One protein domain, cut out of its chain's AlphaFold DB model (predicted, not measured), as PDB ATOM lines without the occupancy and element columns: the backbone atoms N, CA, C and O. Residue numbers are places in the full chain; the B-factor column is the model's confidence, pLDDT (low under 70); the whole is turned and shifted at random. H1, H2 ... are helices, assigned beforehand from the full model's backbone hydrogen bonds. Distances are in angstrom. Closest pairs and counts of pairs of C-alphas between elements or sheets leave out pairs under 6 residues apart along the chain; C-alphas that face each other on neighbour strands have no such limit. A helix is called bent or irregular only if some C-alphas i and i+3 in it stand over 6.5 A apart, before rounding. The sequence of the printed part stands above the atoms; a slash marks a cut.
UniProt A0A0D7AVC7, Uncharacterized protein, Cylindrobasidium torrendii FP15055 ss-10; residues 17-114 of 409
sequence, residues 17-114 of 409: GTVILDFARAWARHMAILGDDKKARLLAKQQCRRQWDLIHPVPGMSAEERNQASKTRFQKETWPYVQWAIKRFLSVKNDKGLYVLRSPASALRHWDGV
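Overview. This is residues 17 to 114 of the 409 residues of an uncharacterized protein of Cylindrobasidium torrendii FP15055 ss-10 (UniProt A0A0D7AVC7). A long bent helix, H3, runs along much of an elongated body, and a helical hairpin of H1 and H2 packs on it: H1 crosses the arm H3b, and H2 meets the arm H3a. H4 packs on H1 and H3b towards the other end from H3a. The printed part has 98 residues with four named helices, H1 to H4 in chain order, and no named strand; the class is all helix. It is only just loose, close to compact, with a radius of gyration of the C-alphas of 15.4 A, and spans 52 by 28 by 21 A.

Arrangement. H3, residues 63 to 90, was assigned as one helix by its hydrogen bonds but is bent, with C-alphas 77 and 80 6.9 A apart; its arms H3a, residues 63 to 77, and H3b, residues 80 to 90, stand at a steep tilt of 58 degrees. H1, residues 17 to 34, touches H3b with residues 20 to 28 alone, the same way at a steep tilt of 58 degrees; the closest C-alphas, of Ala 24 and Val 82, are 5.0 A apart. H2, residues 38 to 55, forms a hairpin with H1, at a shallow tilt of 28 degrees, closest at the C-alphas of Leu 34 and Ala 40, 6.4 A. H2 touches H3a only just about perpendicular, at 73 degrees, closest at the C-alphas of Asp 53 and Ser 70, 6.4 A. H4, residues 104 to 114, touches H1, opposite ways at a steep tilt of 41 degrees, closest at the C-alphas of Ala 32 and Pro 104, 5.2 A. H4 also touches H3b, about perpendicular at 85 degrees, closest at the C-alphas of Leu 90 and Pro 104, 6.3 A. H2 and H4 are apart. In H1, H2, H3a, H3b and H4 every O i to N i+4 pair is within hydrogen-bond range.

Along the chain. H1 begins at C-alpha 17 (16.639, -50.467, -12.337) and is 25.2 A long; H2 is 26.0 A, H3a 20.5 A. H4 ends at C-alpha 114 (6.115, -33.167, -14.055).

Size, cuts and confidence. The two C-alphas farthest apart, of Ser 62 and Lys 96, are 53.4 A apart. The printed part has no cut. The link from H3 to H4, residues 91 to 103, is long; pLDDT is under 70 at residues 92 to 102.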
ATOM      1  N   GLY A  17      17.053 -51.449 -11.326       89.06
ATOM      2  CA  GLY A  17      16.639 -50.467 -12.337       89.06
ATOM      3  C   GLY A  17      16.054 -49.170 -11.771       89.06
ATOM      4  O   GLY A  17      16.424 -48.079 -12.204       89.06
ATOM      5  N   THR A  18      15.192 -49.271 -10.755       88.81
ATOM      6  CA  THR A  18      14.598 -48.111 -10.065       88.81
ATOM      7  C   THR A  18      15.651 -47.277  -9.343       88.81
ATOM      8  O   THR A  18      15.697 -46.061  -9.523       88.81
ATOM      9  N   VAL A  19      16.554 -47.934  -8.609       89.06
ATOM     10  CA  VAL A  19      17.674 -47.286  -7.913       89.06
ATOM     11  C   VAL A  19      18.571 -46.572  -8.917       89.06
ATOM     12  O   VAL A  19      18.904 -45.412  -8.710       89.06
ATOM     13  N   ILE A  20      18.906 -47.213 -10.041       90.31
ATOM     14  CA  ILE A  20      19.725 -46.612 -11.104       90.31
ATOM     15  C   ILE A  20      19.070 -45.345 -11.664       90.31
ATOM     16  O   ILE A  20      19.775 -44.373 -11.929       90.31
ATOM     17  N   LEU A  21      17.746 -45.329 -11.840       89.75
ATOM     18  CA  LEU A  21      17.025 -44.161 -12.357       89.75
ATOM     19  C   LEU A  21      16.987 -43.002 -11.357       89.75
ATOM     20  O   LEU A  21      17.288 -41.869 -11.739       89.75
ATOM     21  N   ASP A  22      16.656 -43.272 -10.093       87.94
ATOM     22  CA  ASP A  22      16.681 -42.252  -9.036       87.94
ATOM     23  C   ASP A  22      18.093 -41.682  -8.870       87.94
ATOM     24  O   ASP A  22      18.291 -40.463  -8.801       87.94
ATOM     25  N   PHE A  23      19.083 -42.570  -8.915       88.31
ATOM     26  CA  PHE A  23      20.489 -42.225  -8.841       88.31
ATOM     27  C   PHE A  23      20.922 -41.355 -10.029       88.31
ATOM     28  O   PHE A  23      21.470 -40.269  -9.838       88.31
ATOM     29  N   ALA A  24      20.615 -41.773 -11.261       90.88
ATOM     30  CA  ALA A  24      20.923 -41.025 -12.479       90.88
ATOM     31  C   ALA A  24      20.235 -39.654 -12.522       90.88
ATOM     32  O   ALA A  24      20.800 -38.706 -13.069       90.88
ATOM     33  N   ARG A  25      19.048 -39.516 -11.923       88.12
ATOM     34  CA  ARG A  25      18.338 -38.236 -11.816       88.12
ATOM     35  C   ARG A  25      19.039 -37.271 -10.866       88.12
ATOM     36  O   ARG A  25      19.262 -36.119 -11.244       88.12
ATOM     37  N   ALA A  26      19.401 -37.721  -9.662       87.50
ATOM     38  CA  ALA A  26      20.200 -36.915  -8.732       87.50
ATOM     39  C   ALA A  26      21.502 -36.454  -9.406       87.50
ATOM     40  O   ALA A  26      21.914 -35.300  -9.310       87.50
ATOM     41  N   TRP A  27      22.083 -37.344 -10.201       87.62
ATOM     42  CA  TRP A  27      23.301 -37.097 -10.945       87.62
ATOM     43  C   TRP A  27      23.173 -36.130 -12.118       87.62
ATOM     44  O   TRP A  27      24.046 -35.286 -12.323       87.62
ATOM     45  N   ALA A  28      22.076 -36.200 -12.866       89.06
ATOM     46  CA  ALA A  28      21.785 -35.241 -13.922       89.06
ATOM     47  C   ALA A  28      21.718 -33.805 -13.368       89.06
ATOM     48  O   ALA A  28      22.145 -32.876 -14.054       89.06
ATOM     49  N   ARG A  29      21.266 -33.626 -12.113       87.44
ATOM     50  CA  ARG A  29      21.290 -32.326 -11.420       87.44
ATOM     51  C   ARG A  29      22.702 -31.817 -11.182       87.44
ATOM     52  O   ARG A  29      23.003 -30.692 -11.565       87.44
ATOM     53  N   HIS A  30      23.578 -32.648 -10.626       87.75
ATOM     54  CA  HIS A  30      24.976 -32.264 -10.427       87.75
ATOM     55  C   HIS A  30      25.674 -31.958 -11.754       87.75
ATOM     56  O   HIS A  30      26.327 -30.928 -11.878       87.75
ATOM     57  N   MET A  31      25.471 -32.783 -12.782       86.50
ATOM     58  CA  MET A  31      26.057 -32.556 -14.108       86.50
ATOM     59  C   MET A  31      25.589 -31.250 -14.759       86.50
ATOM     60  O   MET A  31      26.369 -30.615 -15.463       86.50
ATOM     61  N   ALA A  32      24.341 -30.838 -14.526       87.25
ATOM     62  CA  ALA A  32      23.830 -29.559 -15.008       87.25
ATOM     63  C   ALA A  32      24.492 -28.354 -14.322       87.25
ATOM     64  O   ALA A  32      24.649 -27.321 -14.963       87.25
ATOM     65  N   ILE A  33      24.871 -28.490 -13.046       88.69
ATOM     66  CA  ILE A  33      25.554 -27.443 -12.271       88.69
ATOM     67  C   ILE A  33      27.033 -27.360 -12.666       88.69
ATOM     68  O   ILE A  33      27.558 -26.269 -12.841       88.69
ATOM     69  N   LEU A  34      27.690 -28.509 -12.843       89.06
ATOM     70  CA  LEU A  34      29.130 -28.598 -13.117       89.06
ATOM     71  C   LEU A  34      29.545 -28.136 -14.525       89.06
ATOM     72  O   LEU A  34      30.737 -28.016 -14.797       89.06
ATOM     73  N   GLY A  35      28.600 -27.931 -15.445       87.38
ATOM     74  CA  GLY A  35      28.910 -27.495 -16.807       87.38
ATOM     75  C   GLY A  35      29.877 -28.443 -17.532       87.38
ATOM     76  O   GLY A  35      29.714 -29.670 -17.498       87.38
ATOM     77  N   ASP A  36      30.878 -27.877 -18.212       87.94
ATOM     78  CA  ASP A  36      31.871 -28.597 -19.025       87.94
ATOM     79  C   ASP A  36      33.191 -28.919 -18.304       87.94
ATOM     80  O   ASP A  36      34.131 -29.441 -18.917       87.94
ATOM     81  N   ASP A  37      33.245 -28.724 -16.986       93.75
ATOM     82  CA  ASP A  37      34.452 -28.958 -16.200       93.75
ATOM     83  C   ASP A  37      34.803 -30.447 -16.108       93.75
ATOM     84  O   ASP A  37      34.227 -31.233 -15.349       93.75
ATOM     85  N   LYS A  38      35.815 -30.856 -16.881       93.06
ATOM     86  CA  LYS A  38      36.279 -32.253 -16.947       93.06
ATOM     87  C   LYS A  38      36.706 -32.794 -15.580       93.06
ATOM     88  O   LYS A  38      36.382 -33.937 -15.262       93.06
ATOM     89  N   LYS A  39      37.416 -31.987 -14.780       94.81
ATOM     90  CA  LYS A  39      37.866 -32.372 -13.430       94.81
ATOM     91  C   LYS A  39      36.673 -32.593 -12.502       94.81
ATOM     92  O   LYS A  39      36.581 -33.646 -11.878       94.81
ATOM     93  N   ALA A  40      35.716 -31.666 -12.503       90.44
ATOM     94  CA  ALA A  40      34.516 -31.785 -11.691       90.44
ATOM     95  C   ALA A  40      33.671 -33.005 -12.090       90.44
ATOM     96  O   ALA A  40      33.212 -33.748 -11.228       90.44
ATOM     97  N   ARG A  41      33.551 -33.297 -13.394       90.31
ATOM     98  CA  ARG A  41      32.885 -34.518 -13.885       90.31
ATOM     99  C   ARG A  41      33.569 -35.804 -13.403       90.31
ATOM    100  O   ARG A  41      32.876 -36.779 -13.109       90.31
ATOM    101  N   LEU A  42      34.902 -35.830 -13.323       92.00
ATOM    102  CA  LEU A  42      35.655 -36.983 -12.808       92.00
ATOM    103  C   LEU A  42      35.470 -37.166 -11.299       92.00
ATOM    104  O   LEU A  42      35.164 -38.280 -10.870       92.00
ATOM    105  N   LEU A  43      35.608 -36.090 -10.519       91.38
ATOM    106  CA  LEU A  43      35.400 -36.109  -9.067       91.38
ATOM    107  C   LEU A  43      33.988 -36.546  -8.721       91.38
ATOM    108  O   LEU A  43      33.774 -37.467  -7.933       91.38
ATOM    109  N   ALA A  44      33.018 -35.955  -9.404       88.62
ATOM    110  CA  ALA A  44      31.648 -36.343  -9.228       88.62
ATOM    111  C   ALA A  44      31.509 -37.840  -9.616       88.62
ATOM    112  O   ALA A  44      30.984 -38.621  -8.829       88.62
ATOM    113  N   LYS A  45      32.056 -38.332 -10.743       92.12
ATOM    114  CA  LYS A  45      31.967 -39.771 -11.091       92.12
ATOM    115  C   LYS A  45      32.546 -40.678  -9.992       92.12
ATOM    116  O   LYS A  45      32.064 -41.790  -9.783       92.12
ATOM    117  N   GLN A  46      33.566 -40.230  -9.271       92.50
ATOM    118  CA  GLN A  46      34.087 -40.952  -8.113       92.50
ATOM    119  C   GLN A  46      33.110 -40.932  -6.927       92.50
ATOM    120  O   GLN A  46      32.900 -41.975  -6.308       92.50
ATOM    121  N   GLN A  47      32.467 -39.799  -6.644       90.94
ATOM    122  CA  GLN A  47      31.405 -39.689  -5.637       90.94
ATOM    123  C   GLN A  47      30.192 -40.569  -5.984       90.94
ATOM    124  O   GLN A  47      29.656 -41.256  -5.119       90.94
ATOM    125  N   CYS A  48      29.825 -40.611  -7.266       89.56
ATOM    126  CA  CYS A  48      28.816 -41.485  -7.865       89.56
ATOM    127  C   CYS A  48      29.058 -42.950  -7.476       89.56
ATOM    128  O   CYS A  48      28.185 -43.618  -6.925       89.56
ATOM    129  N   ARG A  49      30.294 -43.420  -7.688       93.69
ATOM    130  CA  ARG A  49      30.726 -44.764  -7.298       93.69
ATOM    131  C   ARG A  49      30.633 -44.963  -5.786       93.69
ATOM    132  O   ARG A  49      30.033 -45.932  -5.350       93.69
ATOM    133  N   ARG A  50      31.183 -44.039  -4.989       92.25
ATOM    134  CA  ARG A  50      31.163 -44.143  -3.518       92.25
ATOM    135  C   ARG A  50      29.734 -44.283  -2.980       92.25
ATOM    136  O   ARG A  50      29.491 -45.120  -2.125       92.25
ATOM    137  N   GLN A  51      28.784 -43.508  -3.501       91.38
ATOM    138  CA  GLN A  51      27.379 -43.611  -3.097       91.38
ATOM    139  C   GLN A  51      26.739 -44.934  -3.527       91.38
ATOM    140  O   GLN A  51      25.973 -45.514  -2.763       91.38
ATOM    141  N   TRP A  52      27.053 -45.426  -4.727       92.00
ATOM    142  CA  TRP A  52      26.599 -46.744  -5.162       92.00
ATOM    143  C   TRP A  52      27.103 -47.853  -4.234       92.00
ATOM    144  O   TRP A  52      26.329 -48.723  -3.841       92.00
ATOM    145  N   ASP A  53      28.367 -47.773  -3.825       93.31
ATOM    146  CA  ASP A  53      28.999 -48.747  -2.934       93.31
ATOM    147  C   ASP A  53      28.370 -48.748  -1.531       93.31
ATOM    148  O   ASP A  53      28.312 -49.796  -0.892       93.31
ATOM    149  N   LEU A  54      27.846 -47.605  -1.066       92.38
ATOM    150  CA  LEU A  54      27.087 -47.516   0.189       92.38
ATOM    151  C   LEU A  54      25.724 -48.216   0.102       92.38
ATOM    152  O   LEU A  54      25.280 -48.817   1.077       92.38
ATOM    153  N   ILE A  55      25.053 -48.140  -1.050       91.75
ATOM    154  CA  ILE A  55      23.737 -48.768  -1.265       91.75
ATOM    155  C   ILE A  55      23.893 -50.269  -1.543       91.75
ATOM    156  O   ILE A  55      23.060 -51.079  -1.137       91.75
ATOM    157  N   HIS A  56      24.967 -50.644  -2.237       90.31
ATOM    158  CA  HIS A  56      25.246 -52.009  -2.666       90.31
ATOM    159  C   HIS A  56      26.651 -52.451  -2.227       90.31
ATOM    160  O   HIS A  56      27.523 -52.655  -3.081       90.31
ATOM    161  N   PRO A  57      26.876 -52.629  -0.910       93.44
ATOM    162  CA  PRO A  57      28.165 -53.067  -0.400       93.44
ATOM    163  C   PRO A  57      28.500 -54.464  -0.928       93.44
ATOM    164  O   PRO A  57      27.622 -55.316  -1.073       93.44
ATOM    165  N   VAL A  58      29.782 -54.708  -1.207       93.69
ATOM    166  CA  VAL A  58      30.266 -56.044  -1.572       93.69
ATOM    167  C   VAL A  58      30.727 -56.758  -0.293       93.69
ATOM    168  O   VAL A  58      31.726 -56.331   0.301       93.69
ATOM    169  N   PRO A  59      29.994 -57.782   0.184       94.31
ATOM    170  CA  PRO A  59      30.322 -58.477   1.425       94.31
ATOM    171  C   PRO A  59      31.569 -59.360   1.266       94.31
ATOM    172  O   PRO A  59      31.881 -59.815   0.169       94.31
ATOM    173  N   GLY A  60      32.267 -59.616   2.376       94.94
ATOM    174  CA  GLY A  60      33.275 -60.682   2.468       94.94
ATOM    175  C   GLY A  60      34.669 -60.397   1.894       94.94
ATOM    176  O   GLY A  60      35.482 -61.306   1.860       94.94
ATOM    177  N   MET A  61      34.970 -59.168   1.467       96.31
ATOM    178  CA  MET A  61      36.308 -58.781   0.985       96.31
ATOM    179  C   MET A  61      36.977 -57.745   1.890       96.31
ATOM    180  O   MET A  61      36.283 -56.983   2.583       96.31
ATOM    181  N   SER A  62      38.313 -57.689   1.841       96.94
ATOM    182  CA  SER A  62      39.102 -56.616   2.463       96.94
ATOM    183  C   SER A  62      38.699 -55.242   1.904       96.94
ATOM    184  O   SER A  62      38.079 -55.142   0.842       96.94
ATOM    185  N   ALA A  63      39.009 -54.153   2.614       93.31
ATOM    186  CA  ALA A  63      38.587 -52.810   2.199       93.31
ATOM    187  C   ALA A  63      39.132 -52.412   0.811       93.31
ATOM    188  O   ALA A  63      38.430 -51.772   0.023       93.31
ATOM    189  N   GLU A  64      40.359 -52.820   0.486       95.12
ATOM    190  CA  GLU A  64      41.004 -52.522  -0.797       95.12
ATOM    191  C   GLU A  64      40.411 -53.338  -1.946       95.12
ATOM    192  O   GLU A  64      40.018 -52.772  -2.972       95.12
ATOM    193  N   GLU A  65      40.262 -54.651  -1.759       96.00
ATOM    194  CA  GLU A  65      39.635 -55.537  -2.745       96.00
ATOM    195  C   GLU A  65      38.179 -55.142  -2.989       96.00
ATOM    196  O   GLU A  65      37.733 -55.085  -4.136       96.00
ATOM    197  N   ARG A  66      37.453 -54.765  -1.928       93.56
ATOM    198  CA  ARG A  66      36.089 -54.239  -2.027       93.56
ATOM    199  C   ARG A  66      36.043 -52.998  -2.908       93.56
ATOM    200  O   ARG A  66      35.195 -52.935  -3.792       93.56
ATOM    201  N   ASN A  67      36.957 -52.045  -2.721       93.00
ATOM    202  CA  ASN A  67      37.031 -50.830  -3.539       93.00
ATOM    203  C   ASN A  67      37.364 -51.121  -5.012       93.00
ATOM    204  O   ASN A  67      36.886 -50.425  -5.916       93.00
ATOM    205  N   GLN A  68      38.195 -52.128  -5.284       95.50
ATOM    206  CA  GLN A  68      38.513 -52.531  -6.654       95.50
ATOM    207  C   GLN A  68      37.335 -53.255  -7.315       95.50
ATOM    208  O   GLN A  68      36.943 -52.889  -8.427       95.50
ATOM    209  N   ALA A  69      36.731 -54.222  -6.623       94.81
ATOM    210  CA  ALA A  69      35.562 -54.962  -7.087       94.81
ATOM    211  C   ALA A  69      34.353 -54.044  -7.298       94.81
ATOM    212  O   ALA A  69      33.626 -54.167  -8.285       94.81
ATOM    213  N   SER A  70      34.157 -53.068  -6.413       94.06
ATOM    214  CA  SER A  70      33.086 -52.091  -6.549       94.06
ATOM    215  C   SER A  70      33.304 -51.187  -7.762       94.06
ATOM    216  O   SER A  70      32.388 -50.970  -8.556       94.06
ATOM    217  N   LYS A  71      34.547 -50.748  -8.003       95.31
ATOM    218  CA  LYS A  71      34.920 -49.966  -9.189       95.31
ATOM    219  C   LYS A  71      34.695 -50.734 -10.484       95.31
ATOM    220  O   LYS A  71      34.156 -50.151 -11.426       95.31
ATOM    221  N   THR A  72      35.094 -52.002 -10.558       95.94
ATOM    222  CA  THR A  72      34.899 -52.818 -11.767       95.94
ATOM    223  C   THR A  72      33.420 -53.103 -12.006       95.94
ATOM    224  O   THR A  72      32.941 -52.886 -13.123       95.94
ATOM    225  N   ARG A  73      32.677 -53.481 -10.959       94.69
ATOM    226  CA  ARG A  73      31.230 -53.717 -11.013       94.69
ATOM    227  C   ARG A  73      30.473 -52.466 -11.436       94.69
ATOM    228  O   ARG A  73      29.755 -52.494 -12.431       94.69
ATOM    229  N   PHE A  74      30.699 -51.342 -10.762       95.25
ATOM    230  CA  PHE A  74      30.065 -50.069 -11.091       95.25
ATOM    231  C   PHE A  74      30.355 -49.652 -12.536       95.25
ATOM    232  O   PHE A  74      29.448 -49.261 -13.267       95.25
ATOM    233  N   GLN A  75      31.609 -49.759 -12.983       95.19
ATOM    234  CA  GLN A  75      32.005 -49.342 -14.327       95.19
ATOM    235  C   GLN A  75      31.396 -50.222 -15.430       95.19
ATOM    236  O   GLN A  75      31.096 -49.705 -16.509       95.19
ATOM    237  N   LYS A  76      31.244 -51.528 -15.178       95.00
ATOM    238  CA  LYS A  76      30.748 -52.508 -16.154       95.00
ATOM    239  C   LYS A  76      29.224 -52.604 -16.159       95.00
ATOM    240  O   LYS A  76      28.626 -52.624 -17.230       95.00
ATOM    241  N   GLU A  77      28.618 -52.667 -14.979       92.44
ATOM    242  CA  GLU A  77      27.197 -52.964 -14.807       92.44
ATOM    243  C   GLU A  77      26.368 -51.699 -14.672       92.44
ATOM    244  O   GLU A  77      25.352 -51.595 -15.333       92.44
ATOM    245  N   THR A  78      26.786 -50.717 -13.875       93.25
ATOM    246  CA  THR A  78      25.903 -49.604 -13.474       93.25
ATOM    247  C   THR A  78      26.096 -48.358 -14.338       93.25
ATOM    248  O   THR A  78      25.135 -47.742 -14.806       93.25
ATOM    249  N   TRP A  79      27.352 -47.977 -14.582       94.06
ATOM    250  CA  TRP A  79      27.723 -46.721 -15.230       94.06
ATOM    251  C   TRP A  79      27.137 -46.539 -16.640       94.06
ATOM    252  O   TRP A  79      26.680 -45.431 -16.931       94.06
ATOM    253  N   PRO A  80      27.076 -47.565 -17.515       93.56
ATOM    254  CA  PRO A  80      26.446 -47.419 -18.826       93.56
ATOM    255  C   PRO A  80      24.968 -47.012 -18.738       93.56
ATOM    256  O   PRO A  80      24.534 -46.149 -19.502       93.56
ATOM    257  N   TYR A  81      24.212 -47.559 -17.778       92.50
ATOM    258  CA  TYR A  81      22.805 -47.201 -17.573       92.50
ATOM    259  C   TYR A  81      22.651 -45.815 -16.962       92.50
ATOM    260  O   TYR A  81      21.778 -45.064 -17.386       92.50
ATOM    261  N   VAL A  82      23.527 -45.438 -16.025       92.00
ATOM    262  CA  VAL A  82      23.548 -44.078 -15.468       92.00
ATOM    263  C   VAL A  82      23.826 -43.057 -16.572       92.00
ATOM    264  O   VAL A  82      23.090 -42.084 -16.706       92.00
ATOM    265  N   GLN A  83      24.828 -43.292 -17.424       91.25
ATOM    266  CA  GLN A  83      25.115 -42.412 -18.561       91.25
ATOM    267  C   GLN A  83      23.964 -42.358 -19.563       91.25
ATOM    268  O   GLN A  83      23.645 -41.279 -20.065       91.25
ATOM    269  N   TRP A  84      23.357 -43.504 -19.871       91.19
ATOM    270  CA  TRP A  84      22.186 -43.570 -20.739       91.19
ATOM    271  C   TRP A  84      21.024 -42.753 -20.156       91.19
ATOM    272  O   TRP A  84      20.475 -41.898 -20.850       91.19
ATOM    273  N   ALA A  85      20.719 -42.932 -18.871       89.69
ATOM    274  CA  ALA A  85      19.635 -42.238 -18.189       89.69
ATOM    275  C   ALA A  85      19.905 -40.733 -18.092       89.69
ATOM    276  O   ALA A  85      19.022 -39.950 -18.409       89.69
ATOM    277  N   ILE A  86      21.131 -40.306 -17.769       88.62
ATOM    278  CA  ILE A  86      21.521 -38.884 -17.788       88.62
ATOM    279  C   ILE A  86      21.319 -38.296 -19.185       88.62
ATOM    280  O   ILE A  86      20.695 -37.246 -19.319       88.62
ATOM    281  N   LYS A  87      21.787 -38.975 -20.241       87.44
ATOM    282  CA  LYS A  87      21.545 -38.527 -21.622       87.44
ATOM    283  C   LYS A  87      20.052 -38.427 -21.916       87.44
ATOM    284  O   LYS A  87      19.640 -37.480 -22.579       87.44
ATOM    285  N   ARG A  88      19.238 -39.361 -21.417       85.50
ATOM    286  CA  ARG A  88      17.780 -39.360 -21.590       85.50
ATOM    287  C   ARG A  88      17.088 -38.265 -20.781       85.50
ATOM    288  O   ARG A  88      16.153 -37.667 -21.277       85.50
ATOM    289  N   PHE A  89      17.556 -37.947 -19.581       83.38
ATOM    290  CA  PHE A  89      17.009 -36.850 -18.782       83.38
ATOM    291  C   PHE A  89      17.370 -35.489 -19.364       83.38
ATOM    292  O   PHE A  89      16.543 -34.580 -19.365       83.38
ATOM    293  N   LEU A  90      18.593 -35.359 -19.881       79.56
ATOM    294  CA  LEU A  90      19.068 -34.137 -20.524       79.56
ATOM    295  C   LEU A  90      18.551 -33.987 -21.961       79.56
ATOM    296  O   LEU A  90      18.527 -32.879 -22.489       79.56
ATOM    297  N   SER A  91      18.073 -35.069 -22.577       73.94
ATOM    298  CA  SER A  91      17.250 -35.010 -23.781       73.94
ATOM    299  C   SER A  91      15.762 -35.072 -23.394       73.94
ATOM    300  O   SER A  91      15.196 -36.152 -23.295       73.94
ATOM    301  N   VAL A  92      15.073 -33.919 -23.260       63.56
ATOM    302  CA  VAL A  92      13.572 -33.774 -23.292       63.56
ATOM    303  C   VAL A  92      13.006 -33.137 -24.605       63.56
ATOM    304  O   VAL A  92      13.441 -32.046 -24.980       63.56
ATOM    305  N   LYS A  93      12.162 -33.867 -25.380       51.94
ATOM    306  CA  LYS A  93      11.832 -33.620 -26.818       51.94
ATOM    307  C   LYS A  93      10.470 -33.009 -26.754       51.94
ATOM    308  O   LYS A  93       9.609 -33.584 -26.097       51.94
ATOM    309  N   ASN A  94      10.249 -31.947 -27.500       50.94
ATOM    310  CA  ASN A  94       8.884 -31.514 -27.736       50.94
ATOM    311  C   ASN A  94       8.224 -32.411 -28.794       50.94
ATOM    312  O   ASN A  94       8.911 -33.063 -29.588       50.94
ATOM    313  N   ASP A  95       6.895 -32.352 -28.869       42.00
ATOM    314  CA  ASP A  95       6.008 -33.109 -29.778       42.00
ATOM    315  C   ASP A  95       6.314 -32.909 -31.281       42.00
ATOM    316  O   ASP A  95       5.801 -33.620 -32.140       42.00
ATOM    317  N   LYS A  96       7.209 -31.964 -31.609       52.03
ATOM    318  CA  LYS A  96       7.771 -31.709 -32.949       52.03
ATOM    319  C   LYS A  96       9.077 -32.467 -33.242       52.03
ATOM    320  O   LYS A  96       9.688 -32.249 -34.283       52.03
ATOM    321  N   GLY A  97       9.568 -33.297 -32.322       54.38
ATOM    322  CA  GLY A  97      10.846 -33.996 -32.474       54.38
ATOM    323  C   GLY A  97      12.094 -33.145 -32.189       54.38
ATOM    324  O   GLY A  97      13.205 -33.623 -32.409       54.38
ATOM    325  N   LEU A  98      11.950 -31.923 -31.660       46.16
ATOM    326  CA  LEU A  98      13.073 -31.037 -31.329       46.16
ATOM    327  C   LEU A  98      13.279 -30.955 -29.807       46.16
ATOM    328  O   LEU A  98      12.388 -30.548 -29.064       46.16
ATOM    329  N   TYR A  99      14.466 -31.382 -29.368       51.84
ATOM    330  CA  TYR A  99      14.978 -31.358 -27.993       51.84
ATOM    331  C   TYR A  99      15.777 -30.059 -27.775       51.84
ATOM    332  O   TYR A  99      16.982 -30.074 -28.009       51.84
ATOM    333  N   VAL A 100      15.178 -28.936 -27.355       51.16
ATOM    334  CA  VAL A 100      15.991 -27.786 -26.895       51.16
ATOM    335  C   VAL A 100      15.351 -27.109 -25.689       51.16
ATOM    336  O   VAL A 100      14.696 -26.073 -25.790       51.16
ATOM    337  N   LEU A 101      15.598 -27.664 -24.508       54.06
ATOM    338  CA  LEU A 101      15.655 -26.821 -23.323       54.06
ATOM    339  C   LEU A 101      16.956 -26.027 -23.437       54.06
ATOM    340  O   LEU A 101      18.031 -26.617 -23.498       54.06
ATOM    341  N   ARG A 102      16.847 -24.691 -23.523       61.94
ATOM    342  CA  ARG A 102      17.990 -23.764 -23.673       61.94
ATOM    343  C   ARG A 102      19.102 -24.002 -22.642       61.94
ATOM    344  O   ARG A 102      20.230 -23.590 -22.878       61.94
ATOM    345  N   SER A 103      18.791 -24.646 -21.514       77.88
ATOM    346  CA  SER A 103      19.762 -25.026 -20.496       77.88
ATOM    347  C   SER A 103      19.416 -26.367 -19.822       77.88
ATOM    348  O   SER A 103      18.232 -26.684 -19.645       77.88
ATOM    349  N   PRO A 104      20.429 -27.127 -19.360       74.38
ATOM    350  CA  PRO A 104      20.254 -28.307 -18.506       74.38
ATOM    351  C   PRO A 104      19.401 -28.041 -17.254       74.38
ATOM    352  O   PRO A 104      18.597 -28.881 -16.853       74.38
ATOM    353  N   ALA A 105      19.510 -26.845 -16.669       79.25
ATOM    354  CA  ALA A 105      18.711 -26.436 -15.515       79.25
ATOM    355  C   ALA A 105      17.205 -26.394 -15.825       79.25
ATOM    356  O   ALA A 105      16.388 -26.809 -15.003       79.25
ATOM    357  N   SER A 106      16.828 -25.935 -17.022       81.44
ATOM    358  CA  SER A 106      15.425 -25.900 -17.440       81.44
ATOM    359  C   SER A 106      14.858 -27.313 -17.619       81.44
ATOM    360  O   SER A 106      13.732 -27.585 -17.201       81.44
ATOM    361  N   ALA A 107      15.661 -28.246 -18.149       78.94
ATOM    362  CA  ALA A 107      15.270 -29.653 -18.263       78.94
ATOM    363  C   ALA A 107      14.944 -30.265 -16.896       78.94
ATOM    364  O   ALA A 107      13.920 -30.924 -16.729       78.94
ATOM    365  N   LEU A 108      15.779 -29.992 -15.896       79.25
ATOM    366  CA  LEU A 108      15.571 -30.484 -14.537       79.25
ATOM    367  C   LEU A 108      14.326 -29.882 -13.884       79.25
ATOM    368  O   LEU A 108      13.540 -30.626 -13.300       79.25
ATOM    369  N   ARG A 109      14.096 -28.571 -14.044       83.00
ATOM    370  CA  ARG A 109      12.869 -27.914 -13.560       83.00
ATOM    371  C   ARG A 109      11.620 -28.514 -14.197       83.00
ATOM    372  O   ARG A 109      10.644 -28.745 -13.493       83.00
ATOM    373  N   HIS A 110      11.661 -28.811 -15.496       83.31
ATOM    374  CA  HIS A 110      10.558 -29.484 -16.180       83.31
ATOM    375  C   HIS A 110      10.287 -30.871 -15.579       83.31
ATOM    376  O   HIS A 110       9.154 -31.164 -15.207       83.31
ATOM    377  N   TRP A 111      11.319 -31.699 -15.394       79.25
ATOM    378  CA  TRP A 111      11.169 -33.022 -14.775       79.25
ATOM    379  C   TRP A 111      10.658 -32.972 -13.333       79.25
ATOM    380  O   TRP A 111       9.914 -33.859 -12.900       79.25
ATOM    381  N   ASP A 112      11.084 -31.975 -12.563       84.44
ATOM    382  CA  ASP A 112      10.626 -31.770 -11.191       84.44
ATOM    383  C   ASP A 112       9.179 -31.271 -11.159       84.44
ATOM    384  O   ASP A 112       8.390 -31.788 -10.371       84.44
ATOM    385  N   GLY A 113       8.798 -30.394 -12.092       87.62
ATOM    386  CA  GLY A 113       7.415 -29.973 -12.313       87.62
ATOM    387  C   GLY A 113       6.499 -31.140 -12.679       87.62
ATOM    388  O   GLY A 113       5.494 -31.350 -12.009       87.62
ATOM    389  N   VAL A 114       6.883 -31.970 -13.657       83.94
ATOM    390  CA  VAL A 114       6.115 -33.167 -14.055       83.94
ATOM    391  C   VAL A 114       5.955 -34.142 -12.883       83.94
ATOM    392  O   VAL A 114       4.892 -34.735 -12.709       83.94
TER     393      VAL A 114